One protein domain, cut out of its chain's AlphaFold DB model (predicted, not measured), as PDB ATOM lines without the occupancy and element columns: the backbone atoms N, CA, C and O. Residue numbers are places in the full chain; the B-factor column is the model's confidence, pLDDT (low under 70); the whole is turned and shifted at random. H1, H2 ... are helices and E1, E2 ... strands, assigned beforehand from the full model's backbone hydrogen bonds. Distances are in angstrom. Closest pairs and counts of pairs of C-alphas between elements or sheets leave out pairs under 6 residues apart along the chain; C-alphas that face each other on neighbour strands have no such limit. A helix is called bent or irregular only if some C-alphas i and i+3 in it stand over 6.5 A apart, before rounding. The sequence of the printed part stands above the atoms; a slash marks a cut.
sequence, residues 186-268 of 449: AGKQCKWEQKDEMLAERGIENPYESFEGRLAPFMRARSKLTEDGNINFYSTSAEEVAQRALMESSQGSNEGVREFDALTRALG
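AT A GLANCE: This is residues 186 to 268 of the 449 residues of an uncharacterized protein of Panicum hallii (UniProt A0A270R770). A helical hairpin, H4 and H5, makes one end of the domain, and the longest helix, H1, lies at the other end, touching no other helix. Between these ends sit the short helices H3 and H2, with H3 nearest the middle, and a small two-stranded hairpin, E1 and E2. The printed part has 83 residues, with five named helices and two named strands in the order H1, H2, H3, E1, E2, H4, H5; the sheet, in order E1, E2, is antiparallel. The class is mostly helix. The whole is compact, with a radius of gyration of the C-alphas of 13.1 A and spans of 34 by 25 by 25 A.

HOW THE PARTS SIT: H1, residues 186 to 201, and H3, residues 215 to 220, are near each other, with 6 pairs of C-alphas within 10 A. H2, residues 207 to 210, is apart from H1 but touches H3; their closest C-alphas, those of Tyr 208 and Ala 216, are 5.5 A apart. E1, residues 223 to 225, and E2, residues 231 to 233, form an antiparallel hairpin, at 153 degrees between their directions. N 224 and O 232 are within hydrogen-bond range at 2.8 A, and so are N 232 and O 224 at 2.8 A. H4, residues 236 to 250, only just touches H3, with 3 pairs of C-alphas within 8 A; the closest are those of Met 219 and Ala 242, 7.1 A apart. These two helices run opposite ways at a shallow tilt of 27 degrees. The closest C-alphas of E2 and H4, those of Phe 233 and Glu 239, are 5.9 A apart. H5, residues 262 to 267, touches H4 and forms a helical hairpin with it; their closest C-alphas, those of Ala 245 and Ala 266, are 4.9 A apart. They run opposite ways at a shallow tilt of 32 degrees, only just short of steep. H3 and H5 are close but not clearly touching, with the C-alphas of Leu 215 and Leu 263 closest at 6.1 A. Every O i to N i+4 pair is within hydrogen-bond range in H3, H4 and H5; in H1 it is 10 of 12, and H2 is too short for such a pair.

IN THESE COORDINATES: H1 begins at C-alpha 186 (-34.130, 55.517, 41.279) and is 23.6 A long; it is irregular, but only just, with C-alphas 187 and 190 6.51 A apart. H4 begins at C-alpha 236 (-54.724, 44.497, 31.152) and is 21.5 A long. H5 ends at C-alpha 267 (-44.620, 47.793, 22.834).

THE WHOLE: The C-alphas farthest apart, those of Glu 201 and Gly 268, are 37.4 A apart. The printed part has no cut. The link from H4 to H5 is long, with 11 residues; the others are tight. The mean pLDDT of the printed part is 83.5, and residues 251 to 259 are under 70.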
ATOM      1  N   ALA A 186     -35.248  55.458  40.334       83.06
ATOM      2  CA  ALA A 186     -34.130  55.517  41.279       83.06
ATOM      3  C   ALA A 186     -34.592  55.371  42.739       83.06
ATOM      4  O   ALA A 186     -34.062  54.559  43.488       83.06
ATOM      5  N   GLY A 187     -35.651  56.085  43.142       85.06
ATOM      6  CA  GLY A 187     -36.171  55.962  44.506       85.06
ATOM      7  C   GLY A 187     -36.962  54.679  44.781       85.06
ATOM      8  O   GLY A 187     -37.200  54.341  45.941       85.06
ATOM      9  N   LYS A 188     -37.407  53.966  43.740       88.50
ATOM     10  CA  LYS A 188     -38.106  52.677  43.872       88.50
ATOM     11  C   LYS A 188     -37.154  51.490  43.870       88.50
ATOM     12  O   LYS A 188     -37.495  50.481  44.471       88.50
ATOM     13  N   GLN A 189     -35.974  51.640  43.281       85.75
ATOM     14  CA  GLN A 189     -34.971  50.592  43.173       85.75
ATOM     15  C   GLN A 189     -34.587  49.997  44.530       85.75
ATOM     16  O   GLN A 189     -34.770  48.805  44.725       85.75
ATOM     17  N   CYS A 190     -34.187  50.827  45.496       85.50
ATOM     18  CA  CYS A 190     -33.836  50.354  46.840       85.50
ATOM     19  C   CYS A 190     -34.990  49.568  47.500       85.50
ATOM     20  O   CYS A 190     -34.778  48.561  48.164       85.50
ATOM     21  N   LYS A 191     -36.245  49.971  47.247       88.62
ATOM     22  CA  LYS A 191     -37.428  49.258  47.757       88.62
ATOM     23  C   LYS A 191     -37.693  47.937  47.038       88.62
ATOM     24  O   LYS A 191     -38.373  47.085  47.593       88.62
ATOM     25  N   TRP A 192     -37.274  47.805  45.784       90.81
ATOM     26  CA  TRP A 192     -37.380  46.558  45.035       90.81
ATOM     27  C   TRP A 192     -36.279  45.588  45.446       90.81
ATOM     28  O   TRP A 192     -36.608  44.451  45.735       90.81
ATOM     29  N   GLU A 193     -35.042  46.061  45.592       89.31
ATOM     30  CA  GLU A 193     -33.905  45.267  46.077       89.31
ATOM     31  C   GLU A 193     -34.200  44.675  47.471       89.31
ATOM     32  O   GLU A 193     -34.072  43.472  47.657       89.31
ATOM     33  N   GLN A 194     -34.739  45.469  48.409       88.81
ATOM     34  CA  GLN A 194     -35.171  44.963  49.725       88.81
ATOM     35  C   GLN A 194     -36.267  43.891  49.638       88.81
ATOM     36  O   GLN A 194     -36.294  42.957  50.430       88.81
ATOM     37  N   LYS A 195     -37.209  44.029  48.697       87.12
ATOM     38  CA  LYS A 195     -38.254  43.014  48.502       87.12
ATOM     39  C   LYS A 195     -37.680  41.736  47.915       87.12
ATOM     40  O   LYS A 195     -38.122  40.666  48.302       87.12
ATOM     41  N   ASP A 196     -36.727  41.859  47.002       88.75
ATOM     42  CA  ASP A 196     -36.080  40.722  46.357       88.75
ATOM     43  C   ASP A 196     -35.246  39.934  47.376       88.75
ATOM     44  O   ASP A 196     -35.333  38.711  47.416       88.75
ATOM     45  N   GLU A 197     -34.548  40.626  48.281       89.56
ATOM     46  CA  GLU A 197     -33.856  40.015  49.423       89.56
ATOM     47  C   GLU A 197     -34.835  39.290  50.362       89.56
ATOM     48  O   GLU A 197     -34.629  38.123  50.685       89.56
ATOM     49  N   MET A 198     -35.968  39.914  50.706       86.81
ATOM     50  CA  MET A 198     -37.013  39.264  51.515       86.81
ATOM     51  C   MET A 198     -37.637  38.031  50.840       86.81
ATOM     52  O   MET A 198     -38.052  37.100  51.531       86.81
ATOM     53  N   LEU A 199     -37.760  38.015  49.509       86.88
ATOM     54  CA  LEU A 199     -38.228  36.833  48.772       86.88
ATOM     55  C   LEU A 199     -37.187  35.716  48.817       86.88
ATOM     56  O   LEU A 199     -37.546  34.570  49.094       86.88
ATOM     57  N   ALA A 200     -35.911  36.064  48.625       87.31
ATOM     58  CA  ALA A 200     -34.798  35.127  48.703       87.31
ATOM     59  C   ALA A 200     -34.686  34.487  50.098       87.31
ATOM     60  O   ALA A 200     -34.531  33.272  50.200       87.31
ATOM     61  N   GLU A 201     -34.863  35.263  51.174       89.25
ATOM     62  CA  GLU A 201     -34.907  34.750  52.554       89.25
ATOM     63  C   GLU A 201     -36.050  33.751  52.788       89.25
ATOM     64  O   GLU A 201     -35.909  32.805  53.563       89.25
ATOM     65  N   ARG A 202     -37.189  33.939  52.111       86.00
ATOM     66  CA  ARG A 202     -38.347  33.033  52.179       86.00
ATOM     67  C   ARG A 202     -38.232  31.832  51.238       86.00
ATOM     68  O   ARG A 202     -39.099  30.963  51.282       86.00
ATOM     69  N   GLY A 203     -37.204  31.788  50.388       85.50
ATOM     70  CA  GLY A 203     -37.049  30.770  49.348       85.50
ATOM     71  C   GLY A 203     -38.110  30.845  48.245       85.50
ATOM     72  O   GLY A 203     -38.373  29.838  47.594       85.50
ATOM     73  N   ILE A 204     -38.748  32.007  48.058       85.62
ATOM     74  CA  ILE A 204     -39.723  32.238  46.986       85.62
ATOM     75  C   ILE A 204     -38.968  32.794  45.780       85.62
ATOM     76  O   ILE A 204     -38.284  33.812  45.891       85.62
ATOM     77  N   GLU A 205     -39.101  32.139  44.628       85.56
ATOM     78  CA  GLU A 205     -38.498  32.611  43.382       85.56
ATOM     79  C   GLU A 205     -39.104  33.958  42.966       85.56
ATOM     80  O   GLU A 205     -40.315  34.183  43.042       85.56
ATOM     81  N   ASN A 206     -38.248  34.889  42.550       86.50
ATOM     82  CA  ASN A 206     -38.664  36.233  42.189       86.50
ATOM     83  C   ASN A 206     -39.280  36.221  40.782       86.50
ATOM     84  O   ASN A 206     -38.552  36.075  39.798       86.50
ATOM     85  N   PRO A 207     -40.593  36.464  40.623       86.12
ATOM     86  CA  PRO A 207     -41.243  36.336  39.321       86.12
ATOM     87  C   PRO A 207     -40.729  37.366  38.305       86.12
ATOM     88  O   PRO A 207     -40.897  37.188  37.097       86.12
ATOM     89  N   TYR A 208     -40.089  38.448  38.769       87.38
ATOM     90  CA  TYR A 208     -39.507  39.451  37.887       87.38
ATOM     91  C   TYR A 208     -38.154  39.045  37.293       87.38
ATOM     92  O   TYR A 208     -37.707  39.722  36.371       87.38
ATOM     93  N   GLU A 209     -37.509  37.980  37.780       86.56
ATOM     94  CA  GLU A 209     -36.261  37.460  37.194       86.56
ATOM     95  C   GLU A 209     -36.475  36.887  35.791       86.56
ATOM     96  O   GLU A 209     -35.565  36.927  34.968       86.56
ATOM     97  N   SER A 210     -37.706  36.471  35.472       86.12
ATOM     98  CA  SER A 210     -38.108  36.084  34.113       86.12
ATOM     99  C   SER A 210     -38.000  37.223  33.086       86.12
ATOM    100  O   SER A 210     -37.979  36.978  31.880       86.12
ATOM    101  N   PHE A 211     -37.928  38.478  33.546       86.44
ATOM    102  CA  PHE A 211     -37.811  39.657  32.700       86.44
ATOM    103  C   PHE A 211     -36.375  40.184  32.692       86.44
ATOM    104  O   PHE A 211     -35.916  40.825  33.636       86.44
ATOM    105  N   GLU A 212     -35.679  40.008  31.576       81.69
ATOM    106  CA  GLU A 212     -34.280  40.419  31.474       81.69
ATOM    107  C   GLU A 212     -34.094  41.943  31.329       81.69
ATOM    108  O   GLU A 212     -34.844  42.657  30.649       81.69
ATOM    109  N   GLY A 213     -33.034  42.461  31.954       82.31
ATOM    110  CA  GLY A 213     -32.567  43.834  31.772       82.31
ATOM    111  C   GLY A 213     -33.618  44.897  32.110       82.31
ATOM    112  O   GLY A 213     -34.091  45.003  33.240       82.31
ATOM    113  N   ARG A 214     -33.964  45.739  31.126       82.44
ATOM    114  CA  ARG A 214     -34.898  46.869  31.299       82.44
ATOM    115  C   ARG A 214     -36.357  46.428  31.476       82.44
ATOM    116  O   ARG A 214     -37.160  47.211  31.992       82.44
ATOM    117  N   LEU A 215     -36.702  45.200  31.079       85.88
ATOM    118  CA  LEU A 215     -38.057  44.670  31.221       85.88
ATOM    119  C   LEU A 215     -38.467  44.575  32.693       85.88
ATOM    120  O   LEU A 215     -39.541  45.060  33.042       85.88
ATOM    121  N   ALA A 216     -37.606  44.052  33.572       89.44
ATOM    122  CA  ALA A 216     -37.930  43.888  34.990       89.44
ATOM    123  C   ALA A 216     -38.324  45.213  35.673       89.44
ATOM    124  O   ALA A 216     -39.433  45.298  36.212       89.44
ATOM    125  N   PRO A 217     -37.515  46.295  35.616       89.06
ATOM    126  CA  PRO A 217     -37.923  47.595  36.141       89.06
ATOM    127  C   PRO A 217     -39.213  48.117  35.498       89.06
ATOM    128  O   PRO A 217     -40.080  48.644  36.201       89.06
ATOM    129  N   PHE A 218     -39.366  47.966  34.177       89.56
ATOM    130  CA  PHE A 218     -40.550  48.428  33.451       89.56
ATOM    131  C   PHE A 218     -41.836  47.743  33.937       89.56
ATOM    132  O   PHE A 218     -42.839  48.435  34.154       89.56
ATOM    133  N   MET A 219     -41.793  46.425  34.152       91.06
ATOM    134  CA  MET A 219     -42.917  45.637  34.664       91.06
ATOM    135  C   MET A 219     -43.193  45.954  36.129       91.06
ATOM    136  O   MET A 219     -44.344  46.205  36.488       91.06
ATOM    137  N   ARG A 220     -42.158  46.067  36.973       91.44
ATOM    138  CA  ARG A 220     -42.301  46.455  38.392       91.44
ATOM    139  C   ARG A 220     -42.926  47.833  38.580       91.44
ATOM    140  O   ARG A 220     -43.593  48.090  39.578       91.44
ATOM    141  N   ALA A 221     -42.720  48.745  37.634       91.44
ATOM    142  CA  ALA A 221     -43.364  50.052  37.655       91.44
ATOM    143  C   ALA A 221     -44.877  49.982  37.386       91.44
ATOM    144  O   ALA A 221     -45.582  50.955  37.653       91.44
ATOM    145  N   ARG A 222     -45.372  48.869  36.835       92.62
ATOM    146  CA  ARG A 222     -46.744  48.677  36.332       92.62
ATOM    147  C   ARG A 222     -47.467  47.501  36.981       92.62
ATOM    148  O   ARG A 222     -48.551  47.125  36.546       92.62
ATOM    149  N   SER A 223     -46.889  46.954  38.040       91.94
ATOM    150  CA  SER A 223     -47.441  45.825  38.769       91.94
ATOM    151  C   SER A 223     -47.138  45.919  40.259       91.94
ATOM    152  O   SER A 223     -46.319  46.720  40.720       91.94
ATOM    153  N   LYS A 224     -47.840  45.090  41.026       90.50
ATOM    154  CA  LYS A 224     -47.587  44.816  42.435       90.50
ATOM    155  C   LYS A 224     -47.324  43.325  42.601       90.50
ATOM    156  O   LYS A 224     -47.957  42.504  41.951       90.50
ATOM    157  N   LEU A 225     -46.403  42.991  43.492       88.12
ATOM    158  CA  LEU A 225     -46.178  41.613  43.910       88.12
ATOM    159  C   LEU A 225     -47.218  41.232  44.976       88.12
ATOM    160  O   LEU A 225     -47.439  42.024  45.899       88.12
ATOM    161  N   THR A 226     -47.860  40.073  44.836       83.62
ATOM    162  CA  THR A 226     -48.726  39.485  45.869       83.62
ATOM    163  C   THR A 226     -47.899  38.716  46.899       83.62
ATOM    164  O   THR A 226     -46.738  38.394  46.663       83.62
ATOM    165  N   GLU A 227     -48.486  38.426  48.061       77.56
ATOM    166  CA  GLU A 227     -47.809  37.667  49.126       77.56
ATOM    167  C   GLU A 227     -47.432  36.246  48.684       77.56
ATOM    168  O   GLU A 227     -46.411  35.725  49.123       77.56
ATOM    169  N   ASP A 228     -48.191  35.682  47.739       74.31
ATOM    170  CA  ASP A 228     -47.962  34.362  47.140       74.31
ATOM    171  C   ASP A 228     -46.833  34.338  46.092       74.31
ATOM    172  O   ASP A 228     -46.598  33.310  45.466       74.31
ATOM    173  N   GLY A 229     -46.162  35.470  45.845       78.50
ATOM    174  CA  GLY A 229     -45.089  35.559  44.850       78.50
ATOM    175  C   GLY A 229     -45.563  35.757  43.406       78.50
ATOM    176  O   GLY A 229     -44.766  35.611  42.487       78.50
ATOM    177  N   ASN A 230     -46.825  36.142  43.177       85.44
ATOM    178  CA  ASN A 230     -47.358  36.401  41.834       85.44
ATOM    179  C   ASN A 230     -47.346  37.894  41.472       85.44
ATOM    180  O   ASN A 230     -47.485  38.779  42.322       85.44
ATOM    181  N   ILE A 231     -47.213  38.191  40.177       89.12
ATOM    182  CA  ILE A 231     -47.281  39.557  39.646       89.12
ATOM    183  C   ILE A 231     -48.739  39.905  39.353       89.12
ATOM    184  O   ILE A 231     -49.408  39.227  38.582       89.12
ATOM    185  N   ASN A 232     -49.222  40.997  39.934       91.62
ATOM    186  CA  ASN A 232     -50.531  41.565  39.637       91.62
ATOM    187  C   ASN A 232     -50.352  42.916  38.929       91.62
ATOM    188  O   ASN A 232     -49.886  43.886  39.536       91.62
ATOM    189  N   PHE A 233     -50.684  42.973  37.641       90.00
ATOM    190  CA  PHE A 233     -50.582  44.184  36.826       90.00
ATOM    191  C   PHE A 233     -51.717  45.166  37.126       90.00
ATOM    192  O   PHE A 233     -52.849  44.782  37.399       90.00
ATOM    193  N   TYR A 234     -51.423  46.466  37.060       87.94
ATOM    194  CA  TYR A 234     -52.447  47.495  37.277       87.94
ATOM    195  C   TYR A 234     -53.399  47.665  36.084       87.94
ATOM    196  O   TYR A 234     -54.464  48.256  36.246       87.94
ATOM    197  N   SER A 235     -53.023  47.183  34.897       87.56
ATOM    198  CA  SER A 235     -53.846  47.242  33.689       87.56
ATOM    199  C   SER A 235     -53.672  45.994  32.827       87.56
ATOM    200  O   SER A 235     -52.580  45.429  32.756       87.56
ATOM    201  N   THR A 236     -54.736  45.611  32.116       89.25
ATOM    202  CA  THR A 236     -54.724  44.497  31.152       89.25
ATOM    203  C   THR A 236     -53.730  44.747  30.016       89.25
ATOM    204  O   THR A 236     -52.986  43.853  29.642       89.25
ATOM    205  N   SER A 237     -53.614  45.994  29.542       88.12
ATOM    206  CA  SER A 237     -52.615  46.380  28.530       88.12
ATOM    207  C   SER A 237     -51.173  46.128  29.007       88.12
ATOM    208  O   SER A 237     -50.341  45.635  28.249       88.12
ATOM    209  N   ALA A 238     -50.862  46.392  30.285       87.81
ATOM    210  CA  ALA A 238     -49.535  46.099  30.831       87.81
ATOM    211  C   ALA A 238     -49.260  44.590  30.928       87.81
ATOM    212  O   ALA A 238     -48.129  44.168  30.691       87.81
ATOM    213  N   GLU A 239     -50.282  43.790  31.234       90.75
ATOM    214  CA  GLU A 239     -50.192  42.329  31.251       90.75
ATOM    215  C   GLU A 239     -49.969  41.753  29.842       90.75
ATOM    216  O   GLU A 239     -49.063  40.944  29.646       90.75
ATOM    217  N   GLU A 240     -50.707  42.229  28.836       90.62
ATOM    218  CA  GLU A 240     -50.516  41.832  27.434       90.62
ATOM    219  C   GLU A 240     -49.098  42.150  26.935       90.62
ATOM    220  O   GLU A 240     -48.470  41.338  26.251       90.62
ATOM    221  N   VAL A 241     -48.557  43.319  27.300       89.44
ATOM    222  CA  VAL A 241     -47.176  43.701  26.967       89.44
ATOM    223  C   VAL A 241     -46.168  42.797  27.675       89.44
ATOM    224  O   VAL A 241     -45.152  42.447  27.076       89.44
ATOM    225  N   ALA A 242     -46.437  42.384  28.915       89.94
ATOM    226  CA  ALA A 242     -45.585  41.440  29.630       89.94
ATOM    227  C   ALA A 242     -45.541  40.078  28.935       89.94
ATOM    228  O   ALA A 242     -44.453  39.576  28.650       89.94
ATOM    229  N   GLN A 243     -46.704  39.525  28.585       90.31
ATOM    230  CA  GLN A 243     -46.809  38.251  27.869       90.31
ATOM    231  C   GLN A 243     -46.112  38.308  26.503       90.31
ATOM    232  O   GLN A 243     -45.347  37.408  26.153       90.31
ATOM    233  N   ARG A 244     -46.307  39.400  25.751       89.69
ATOM    234  CA  ARG A 244     -45.627  39.616  24.467       89.69
ATOM    235  C   ARG A 244     -44.111  39.717  24.644       89.69
ATOM    236  O   ARG A 244     -43.379  39.096  23.887       89.69
ATOM    237  N   ALA A 245     -43.629  40.424  25.667       88.31
ATOM    238  CA  ALA A 245     -42.198  40.548  25.949       88.31
ATOM    239  C   ALA A 245     -41.533  39.210  26.316       88.31
ATOM    240  O   ALA A 245     -40.406  38.957  25.892       88.31
ATOM    241  N   LEU A 246     -42.222  38.348  27.068       87.69
ATOM    242  CA  LEU A 246     -41.771  36.983  27.370       87.69
ATOM    243  C   LEU A 246     -41.677  36.131  26.090       87.69
ATOM    244  O   LEU A 246     -40.680  35.444  25.865       87.69
ATOM    245  N   MET A 247     -42.672  36.234  25.203       85.81
ATOM    246  CA  MET A 247     -42.659  35.544  23.909       85.81
ATOM    247  C   MET A 247     -41.513  36.040  23.008       85.81
ATOM    248  O   MET A 247     -40.756  35.239  22.472       85.81
ATOM    249  N   GLU A 248     -41.309  37.353  22.917       82.75
ATOM    250  CA  GLU A 248     -40.233  37.978  22.132       82.75
ATOM    251  C   GLU A 248     -38.827  37.668  22.672       82.75
ATOM    252  O   GLU A 248     -37.865  37.588  21.902       82.75
ATOM    253  N   SER A 249     -38.701  37.483  23.990       80.94
ATOM    254  CA  SER A 249     -37.438  37.090  24.631       80.94
ATOM    255  C   SER A 249     -37.090  35.628  24.343       80.94
ATOM    256  O   SER A 249     -35.919  35.309  24.157       80.94
ATOM    257  N   SER A 250     -38.094  34.750  24.223       79.00
ATOM    258  CA  SER A 250     -37.879  33.334  23.887       79.00
ATOM    259  C   SER A 250     -37.620  33.076  22.396       79.00
ATOM    260  O   SER A 250     -36.926  32.118  22.064       79.00
ATOM    261  N   GLN A 251     -38.114  33.932  21.491       68.50
ATOM    262  CA  GLN A 251     -37.925  33.782  20.036       68.50
ATOM    263  C   GLN A 251     -36.575  34.301  19.496       68.50
ATOM    264  O   GLN A 251     -36.233  34.020  18.349       68.50
ATOM    265  N   GLY A 252     -35.765  34.967  20.324       56.03
ATOM    266  CA  GLY A 252     -34.343  35.192  20.048       56.03
ATOM    267  C   GLY A 252     -33.960  36.544  19.426       56.03
ATOM    268  O   GLY A 252     -34.718  37.198  18.719       56.03
ATOM    269  N   SER A 253     -32.716  36.933  19.724       51.78
ATOM    270  CA  SER A 253     -32.012  38.192  19.424       51.78
ATOM    271  C   SER A 253     -32.519  39.448  20.145       51.78
ATOM    272  O   SER A 253     -33.005  40.412  19.554       51.78
ATOM    273  N   ASN A 254     -32.353  39.473  21.470       55.59
ATOM    274  CA  ASN A 254     -32.188  40.741  22.174       55.59
ATOM    275  C   ASN A 254     -30.794  41.284  21.841       55.59
ATOM    276  O   ASN A 254     -29.818  40.920  22.488       55.59
ATOM    277  N   GLU A 255     -30.685  42.189  20.868       55.59
ATOM    278  CA  GLU A 255     -29.404  42.839  20.539       55.59
ATOM    279  C   GLU A 255     -28.884  43.739  21.681       55.59
ATOM    280  O   GLU A 255     -27.847  44.385  21.557       55.59
ATOM    281  N   GLY A 256     -29.613  43.845  22.803       58.22
ATOM    282  CA  GLY A 256     -29.294  44.720  23.936       58.22
ATOM    283  C   GLY A 256     -29.384  46.213  23.597       58.22
ATOM    284  O   GLY A 256     -29.270  47.076  24.468       58.22
ATOM    285  N   VAL A 257     -29.619  46.552  22.333       63.06
ATOM    286  CA  VAL A 257     -29.802  47.917  21.865       63.06
ATOM    287  C   VAL A 257     -31.237  48.335  22.163       63.06
ATOM    288  O   VAL A 257     -32.185  47.641  21.816       63.06
ATOM    289  N   ARG A 258     -31.404  49.500  22.797       64.25
ATOM    290  CA  ARG A 258     -32.696  50.036  23.260       64.25
ATOM    291  C   ARG A 258     -33.789  50.074  22.185       64.25
ATOM    292  O   ARG A 258     -34.957  50.040  22.538       64.25
ATOM    293  N   GLU A 259     -33.426  50.210  20.914       69.50
ATOM    294  CA  GLU A 259     -34.381  50.259  19.797       69.50
ATOM    295  C   GLU A 259     -34.744  48.861  19.250       69.50
ATOM    296  O   GLU A 259     -35.699  48.749  18.489       69.50
ATOM    297  N   PHE A 260     -34.047  47.803  19.686       70.75
ATOM    298  CA  PHE A 260     -34.192  46.418  19.210       70.75
ATOM    299  C   PHE A 260     -34.364  45.393  20.353       70.75
ATOM    300  O   PHE A 260     -34.229  44.186  20.149       70.75
ATOM    301  N   ASP A 261     -34.675  45.855  21.568       79.44
ATOM    302  CA  ASP A 261     -34.932  44.986  22.720       79.44
ATOM    303  C   ASP A 261     -36.363  44.411  22.709       79.44
ATOM    304  O   ASP A 261     -37.284  44.954  22.089       79.44
ATOM    305  N   ALA A 262     -36.559  43.300  23.423       83.62
ATOM    306  CA  ALA A 262     -37.845  42.618  23.544       83.62
ATOM    307  C   ALA A 262     -38.946  43.535  24.094       83.62
ATOM    308  O   ALA A 262     -40.101  43.393  23.703       83.62
ATOM    309  N   LEU A 263     -38.609  44.523  24.937       84.50
ATOM    310  CA  LEU A 263     -39.574  45.530  25.389       84.50
ATOM    311  C   LEU A 263     -40.061  46.406  24.233       84.50
ATOM    312  O   LEU A 263     -41.260  46.617  24.094       84.50
ATOM    313  N   THR A 264     -39.159  46.921  23.399       82.56
ATOM    314  CA  THR A 264     -39.536  47.787  22.275       82.56
ATOM    315  C   THR A 264     -40.346  47.020  21.236       82.56
ATOM    316  O   THR A 264     -41.342  47.550  20.744       82.56
ATOM    317  N   ARG A 265     -39.998  45.751  20.975       83.81
ATOM    318  CA  ARG A 265     -40.814  44.852  20.145       83.81
ATOM    319  C   ARG A 265     -42.194  44.619  20.761       83.81
ATOM    320  O   ARG A 265     -43.207  44.818  20.092       83.81
ATOM    321  N   ALA A 266     -42.252  44.326  22.060       85.50
ATOM    322  CA  ALA A 266     -43.506  44.103  22.771       85.50
ATOM    323  C   ALA A 266     -44.412  45.343  22.824       85.50
ATOM    324  O   ALA A 266     -45.634  45.213  22.823       85.50
ATOM    325  N   LEU A 267     -43.847  46.551  22.848       83.25
ATOM    326  CA  LEU A 267     -44.620  47.793  22.834       83.25
ATOM    327  C   LEU A 267     -45.242  48.103  21.464       83.25
ATOM    328  O   LEU A 267     -46.130  48.953  21.395       83.25
ATOM    329  N   GLY A 268     -44.776  47.469  20.379       74.50
ATOM    330  CA  GLY A 268     -45.297  47.621  19.009       74.50
ATOM    331  C   GLY A 268     -45.195  49.034  18.414       74.50
ATOM    332  O   GLY A 268     -45.512  49.257  17.248       74.50
TER     333      GLY A 268